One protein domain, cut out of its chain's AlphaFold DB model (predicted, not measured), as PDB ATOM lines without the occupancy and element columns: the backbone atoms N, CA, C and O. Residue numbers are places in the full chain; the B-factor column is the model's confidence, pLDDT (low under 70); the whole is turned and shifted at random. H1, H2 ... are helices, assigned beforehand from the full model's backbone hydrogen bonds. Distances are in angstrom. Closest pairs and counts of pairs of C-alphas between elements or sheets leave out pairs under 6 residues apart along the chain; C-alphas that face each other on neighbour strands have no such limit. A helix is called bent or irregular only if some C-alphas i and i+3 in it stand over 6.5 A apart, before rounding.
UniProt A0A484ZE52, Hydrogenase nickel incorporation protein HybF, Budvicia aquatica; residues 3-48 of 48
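AT A GLANCE: This is residues 3 to 48 of the 48 residues of the protein "Hydrogenase nickel incorporation protein HybF" of Budvicia aquatica (UniProt A0A484ZE52). One long helix, H1, makes a straight edge along the longest axis; from its far end residues 21 to 40 fold back in a wide open loop, and the short helix H2 closes the loop near the beginning of H1. H2 stands at a steep angle to H1, close to it near Cys 7 and Leu 44, and the space between H1 and the returning stretch, residues 21 to 40, holds no other named element. The printed part has 46 residues with two named helices, H1 then H2, and no named strand; its class is all helix, with 25 of the 46 residues in helices. It is only just loose, close to compact, with a radius of gyration of the C-alphas of 11.4 A, and elongated, spanning 32 by 17 by 15 A.

HOW THE PARTS SIT: H1, residues 3 to 20, and H2, residues 41 to 47, are close but not clearly touching, with 2 pairs of C-alphas within 8 A. Their closest C-alphas, those of Cys 7 and Leu 44, are 6.7 A apart. Their lines stand at a steep tilt of 58 degrees, and they run the same way. Their centres are 13.8 A apart. In H1 every O i to N i+4 pair is within hydrogen-bond range; in H2 2 of 3 are.

IN THESE COORDINATES: H1 begins at C-alpha 3, at (-44.424, -46.492, -49.351), and ends at C-alpha 20, at (-43.251, -21.444, -56.703), 26.1 A from first to last C-alpha. H2 measures 10.3 A from C-alpha 41 to C-alpha 47, which is at (-36.739, -38.764, -44.555). Neither helix is bent.

THE WHOLE: The C-alphas of Lys 24 and Leu 36, the two farthest apart, are 32.9 A from each other. The link from H1 to H2, 20 residues, is long. The printed part has no cut and ends at residue 48, the chain's last residue. The mean pLDDT of the printed part is 73.9; residues 3 to 5 and 35 to 48 are under 70.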
ATOM      1  N   GLU A   3     -44.744 -47.585 -50.288       57.59
ATOM      2  CA  GLU A   3     -44.424 -46.492 -49.351       57.59
ATOM      3  C   GLU A   3     -43.421 -45.470 -49.914       57.59
ATOM      4  O   GLU A   3     -43.556 -44.271 -49.674       57.59
ATOM      5  N   VAL A   4     -42.451 -45.922 -50.720       63.16
ATOM      6  CA  VAL A   4     -41.420 -45.047 -51.312       63.16
ATOM      7  C   VAL A   4     -42.040 -44.060 -52.305       63.16
ATOM      8  O   VAL A   4     -41.710 -42.880 -52.292       63.16
ATOM      9  N   SER A   5     -43.001 -44.507 -53.118       66.44
ATOM     10  CA  SER A   5     -43.666 -43.655 -54.114       66.44
ATOM     11  C   SER A   5     -44.448 -42.497 -53.487       66.44
ATOM     12  O   SER A   5     -44.557 -41.433 -54.099       66.44
ATOM     13  N   LEU A   6     -44.978 -42.682 -52.273       71.00
ATOM     14  CA  LEU A   6     -45.728 -41.640 -51.572       71.00
ATOM     15  C   LEU A   6     -44.801 -40.582 -50.962       71.00
ATOM     16  O   LEU A   6     -45.118 -39.392 -51.007       71.00
ATOM     17  N   CYS A   7     -43.638 -41.003 -50.459       70.75
ATOM     18  CA  CYS A   7     -42.601 -40.092 -49.972       70.75
ATOM     19  C   CYS A   7     -42.031 -39.240 -51.114       70.75
ATOM     20  O   CYS A   7     -41.984 -38.020 -50.987       70.75
ATOM     21  N   GLU A   8     -41.690 -39.861 -52.248       72.06
ATOM     22  CA  GLU A   8     -41.197 -39.161 -53.446       72.06
ATOM     23  C   GLU A   8     -42.214 -38.121 -53.942       72.06
ATOM     24  O   GLU A   8     -41.883 -36.947 -54.095       72.06
ATOM     25  N   SER A   9     -43.490 -38.513 -54.073       78.25
ATOM     26  CA  SER A   9     -44.556 -37.590 -54.494       78.25
ATOM     27  C   SER A   9     -44.740 -36.429 -53.507       78.25
ATOM     28  O   SER A   9     -44.981 -35.293 -53.914       78.25
ATOM     29  N   THR A  10     -44.618 -36.693 -52.203       79.25
ATOM     30  CA  THR A  10     -44.706 -35.663 -51.158       79.25
ATOM     31  C   THR A  10     -43.553 -34.669 -51.265       79.25
ATOM     32  O   THR A  10     -43.778 -33.457 -51.238       79.25
ATOM     33  N   LEU A  11     -42.326 -35.168 -51.428       79.19
ATOM     34  CA  LEU A  11     -41.129 -34.347 -51.579       79.19
ATOM     35  C   LEU A  11     -41.220 -33.462 -52.831       79.19
ATOM     36  O   LEU A  11     -40.986 -32.257 -52.745       79.19
ATOM     37  N   GLU A  12     -41.645 -34.028 -53.966       83.94
ATOM     38  CA  GLU A  12     -41.855 -33.284 -55.214       83.94
ATOM     39  C   GLU A  12     -42.870 -32.146 -55.046       83.94
ATOM     40  O   GLU A  12     -42.655 -31.035 -55.543       83.94
ATOM     41  N   ILE A  13     -43.968 -32.386 -54.318       85.12
ATOM     42  CA  ILE A  13     -44.970 -31.353 -54.027       85.12
ATOM     43  C   ILE A  13     -44.347 -30.236 -53.184       85.12
ATOM     44  O   ILE A  13     -44.493 -29.062 -53.539       85.12
ATOM     45  N   ILE A  14     -43.626 -30.574 -52.110       84.12
ATOM     46  CA  ILE A  14     -42.972 -29.594 -51.230       84.12
ATOM     47  C   ILE A  14     -41.957 -28.758 -52.016       84.12
ATOM     48  O   ILE A  14     -41.986 -27.530 -51.942       84.12
ATOM     49  N   GLU A  15     -41.094 -29.392 -52.814       85.25
ATOM     50  CA  GLU A  15     -40.116 -28.699 -53.658       85.25
ATOM     51  C   GLU A  15     -40.783 -27.766 -54.664       85.25
ATOM     52  O   GLU A  15     -40.339 -26.628 -54.860       85.25
ATOM     53  N   LYS A  16     -41.853 -28.230 -55.313       86.94
ATOM     54  CA  LYS A  16     -42.594 -27.428 -56.284       86.94
ATOM     55  C   LYS A  16     -43.220 -26.209 -55.615       86.94
ATOM     56  O   LYS A  16     -43.093 -25.111 -56.153       86.94
ATOM     57  N   GLN A  17     -43.823 -26.371 -54.437       85.69
ATOM     58  CA  GLN A  17     -44.367 -25.256 -53.657       85.69
ATOM     59  C   GLN A  17     -43.266 -24.289 -53.198       85.69
ATOM     60  O   GLN A  17     -43.409 -23.076 -53.348       85.69
ATOM     61  N   ALA A  18     -42.129 -24.803 -52.720       85.62
ATOM     62  CA  ALA A  18     -40.994 -23.983 -52.302       85.62
ATOM     63  C   ALA A  18     -40.433 -23.147 -53.465       85.62
ATOM     64  O   ALA A  18     -40.210 -21.946 -53.309       85.62
ATOM     65  N   LYS A  19     -40.274 -23.750 -54.652       87.88
ATOM     66  CA  LYS A  19     -39.848 -23.052 -55.875       87.88
ATOM     67  C   LYS A  19     -40.880 -22.020 -56.327       87.88
ATOM     68  O   LYS A  19     -40.497 -20.900 -56.652       87.88
ATOM     69  N   GLN A  20     -42.172 -22.360 -56.312       89.50
ATOM     70  CA  GLN A  20     -43.251 -21.444 -56.703       89.50
ATOM     71  C   GLN A  20     -43.348 -20.218 -55.789       89.50
ATOM     72  O   GLN A  20     -43.566 -19.112 -56.276       89.50
ATOM     73  N   HIS A  21     -43.161 -20.393 -54.483       84.62
ATOM     74  CA  HIS A  21     -43.219 -19.300 -53.510       84.62
ATOM     75  C   HIS A  21     -41.853 -18.635 -53.254       84.62
ATOM     76  O   HIS A  21     -41.762 -17.718 -52.441       84.62
ATOM     77  N   GLY A  22     -40.783 -19.070 -53.933       86.88
ATOM     78  CA  GLY A  22     -39.433 -18.521 -53.762       86.88
ATOM     79  C   GLY A  22     -38.855 -18.729 -52.355       86.88
ATOM     80  O   GLY A  22     -38.028 -17.939 -51.893       86.88
ATOM     81  N   VAL A  23     -39.306 -19.768 -51.649       82.94
ATOM     82  CA  VAL A  23     -38.941 -20.027 -50.254       82.94
ATOM     83  C   VAL A  23     -37.567 -20.686 -50.205       82.94
ATOM     84  O   VAL A  23     -37.343 -21.736 -50.798       82.94
ATOM     85  N   LYS A  24     -36.630 -20.083 -49.470       83.31
ATOM     86  CA  LYS A  24     -35.256 -20.607 -49.339       83.31
ATOM     87  C   LYS A  24     -35.125 -21.746 -48.324       83.31
ATOM     88  O   LYS A  24     -34.107 -22.430 -48.308       83.31
ATOM     89  N   ARG A  25     -36.111 -21.907 -47.438       82.69
ATOM     90  CA  ARG A  25     -36.137 -22.935 -46.395       82.69
ATOM     91  C   ARG A  25     -37.577 -23.210 -45.977       82.69
ATOM     92  O   ARG A  25     -38.290 -22.279 -45.615       82.69
ATOM     93  N   VAL A  26     -37.963 -24.479 -45.981       82.38
ATOM     94  CA  VAL A  26     -39.198 -24.957 -45.356       82.38
ATOM     95  C   VAL A  26     -38.883 -25.247 -43.890       82.38
ATOM     96  O   VAL A  26     -37.942 -25.977 -43.599       82.38
ATOM     97  N   THR A  27     -39.595 -24.608 -42.965       85.06
ATOM     98  CA  THR A  27     -39.352 -24.742 -41.514       85.06
ATOM     99  C   THR A  27     -40.250 -25.778 -40.849       85.06
ATOM    100  O   THR A  27     -40.001 -26.160 -39.714       85.06
ATOM    101  N   GLY A  28     -41.306 -26.204 -41.536       81.69
ATOM    102  CA  GLY A  28     -42.231 -27.226 -41.079       81.69
ATOM    103  C   GLY A  28     -43.201 -27.578 -42.196       81.69
ATOM    104  O   GLY A  28     -43.575 -26.712 -42.990       81.69
ATOM    105  N   VAL A  29     -43.580 -28.850 -42.263       79.56
ATOM    106  CA  VAL A  29     -44.580 -29.362 -43.198       79.56
ATOM    107  C   VAL A  29     -45.645 -30.065 -42.377       79.56
ATOM    108  O   VAL A  29     -45.324 -30.882 -41.518       79.56
ATOM    109  N   TRP A  30     -46.905 -29.730 -42.629       81.00
ATOM    110  CA  TRP A  30     -48.037 -30.451 -42.068       81.00
ATOM    111  C   TRP A  30     -48.560 -31.420 -43.124       81.00
ATOM    112  O   TRP A  30     -48.976 -30.990 -44.200       81.00
ATOM    113  N   LEU A  31     -48.501 -32.715 -42.830       75.25
ATOM    114  CA  LEU A  31     -49.036 -33.771 -43.680       75.25
ATOM    115  C   LEU A  31     -50.239 -34.412 -42.994       75.25
ATOM    116  O   LEU A  31     -50.126 -34.930 -41.888       75.25
ATOM    117  N   GLU A  32     -51.379 -34.404 -43.676       76.62
ATOM    118  CA  GLU A  32     -52.569 -35.139 -43.253       76.62
ATOM    119  C   GLU A  32     -52.606 -36.477 -43.992       76.62
ATOM    120  O   GLU A  32     -52.830 -36.534 -45.204       76.62
ATOM    121  N   LEU A  33     -52.349 -37.564 -43.267       73.38
ATOM    122  CA  LEU A  33     -52.418 -38.918 -43.808       73.38
ATOM    123  C   LEU A  33     -53.846 -39.444 -43.660       73.38
ATOM    124  O   LEU A  33     -54.400 -39.495 -42.563       73.38
ATOM    125  N   GLY A  34     -54.456 -39.842 -44.775       71.38
ATOM    126  CA  GLY A  34     -55.760 -40.491 -44.749       71.38
ATOM    127  C   GLY A  34     -55.660 -41.887 -44.131       71.38
ATOM    128  O   GLY A  34     -54.684 -42.602 -44.335       71.38
ATOM    129  N   ALA A  35     -56.710 -42.335 -43.439       63.19
ATOM    130  CA  ALA A  35     -56.745 -43.657 -42.793       63.19
ATOM    131  C   ALA A  35     -56.534 -44.851 -43.757       63.19
ATOM    132  O   ALA A  35     -56.296 -45.970 -43.316       63.19
ATOM    133  N   LEU A  36     -56.622 -44.621 -45.071       62.50
ATOM    134  CA  LEU A  36     -56.434 -45.618 -46.130       62.50
ATOM    135  C   LEU A  36     -55.055 -45.540 -46.802       62.50
ATOM    136  O   LEU A  36     -54.790 -46.296 -47.733       62.50
ATOM    137  N   SER A  37     -54.184 -44.625 -46.373       63.66
ATOM    138  CA  SER A  37     -52.903 -44.371 -47.035       63.66
ATOM    139  C   SER A  37     -51.875 -45.489 -46.834       63.66
ATOM    140  O   SER A  37     -50.919 -45.525 -47.595       63.66
ATOM    141  N   CYS A  38     -52.055 -46.402 -45.862       59.09
ATOM    142  CA  CYS A  38     -51.100 -47.480 -45.527       59.09
ATOM    143  C   CYS A  38     -49.632 -47.005 -45.470       59.09
ATOM    144  O   CYS A  38     -48.717 -47.737 -45.836       59.09
ATOM    145  N   VAL A  39     -49.408 -45.759 -45.048       63.78
ATOM    146  CA  VAL A  39     -48.076 -45.157 -44.969       63.78
ATOM    147  C   VAL A  39     -47.691 -45.094 -43.507       63.78
ATOM    148  O   VAL A  39     -48.392 -44.477 -42.708       63.78
ATOM    149  N   GLU A  40     -46.587 -45.749 -43.162       62.41
ATOM    150  CA  GLU A  40     -46.004 -45.646 -41.830       62.41
ATOM    151  C   GLU A  40     -45.419 -44.245 -41.623       62.41
ATOM    152  O   GLU A  40     -44.499 -43.829 -42.330       62.41
ATOM    153  N   GLU A  41     -45.926 -43.526 -40.617       61.94
ATOM    154  CA  GLU A  41     -45.410 -42.217 -40.180       61.94
ATOM    155  C   GLU A  41     -43.898 -42.256 -39.903       61.94
ATOM    156  O   GLU A  41     -43.179 -41.302 -40.197       61.94
ATOM    157  N   SER A  42     -43.403 -43.397 -39.416       58.69
ATOM    158  CA  SER A  42     -41.985 -43.684 -39.180       58.69
ATOM    159  C   SER A  42     -41.113 -43.439 -40.416       58.69
ATOM    160  O   SER A  42     -40.006 -42.918 -40.299       58.69
ATOM    161  N   SER A  43     -41.616 -43.782 -41.604       62.81
ATOM    162  CA  SER A  43     -40.890 -43.640 -42.870       62.81
ATOM    163  C   SER A  43     -40.792 -42.180 -43.312       62.81
ATOM    164  O   SER A  43     -39.767 -41.771 -43.851       62.81
ATOM    165  N   LEU A  44     -41.822 -41.373 -43.028       65.25
ATOM    166  CA  LEU A  44     -41.808 -39.930 -43.287       65.25
ATOM    167  C   LEU A  44     -40.876 -39.195 -42.317       65.25
ATOM    168  O   LEU A  44     -40.156 -38.295 -42.733       65.25
ATOM    169  N   HIS A  45     -40.841 -39.613 -41.050       62.62
ATOM    170  CA  HIS A  45     -39.990 -39.001 -40.025       62.62
ATOM    171  C   HIS A  45     -38.494 -39.306 -40.209       62.62
ATOM    172  O   HIS A  45     -37.653 -38.585 -39.691       62.62
ATOM    173  N   PHE A  46     -38.154 -40.392 -40.913       58.59
ATOM    174  CA  PHE A  46     -36.764 -40.736 -41.226       58.59
ATOM    175  C   PHE A  46     -36.211 -39.948 -42.429       58.59
ATOM    176  O   PHE A  46     -34.996 -39.824 -42.576       58.59
ATOM    177  N   LEU A  47     -37.092 -39.441 -43.301       55.84
ATOM    178  CA  LEU A  47     -36.739 -38.764 -44.555       55.84
ATOM    179  C   LEU A  47     -36.836 -37.228 -44.489       55.84
ATOM    180  O   LEU A  47     -36.147 -36.567 -45.269       55.84
ATOM    181  N   LEU A  48     -37.672 -36.675 -43.600       58.59
ATOM    182  CA  LEU A  48     -37.838 -35.232 -43.350       58.59
ATOM    183  C   LEU A  48     -36.971 -34.749 -42.182       58.59
ATOM    184  O   LEU A  48     -36.395 -33.644 -42.316       58.59
TER     185      LEU A  48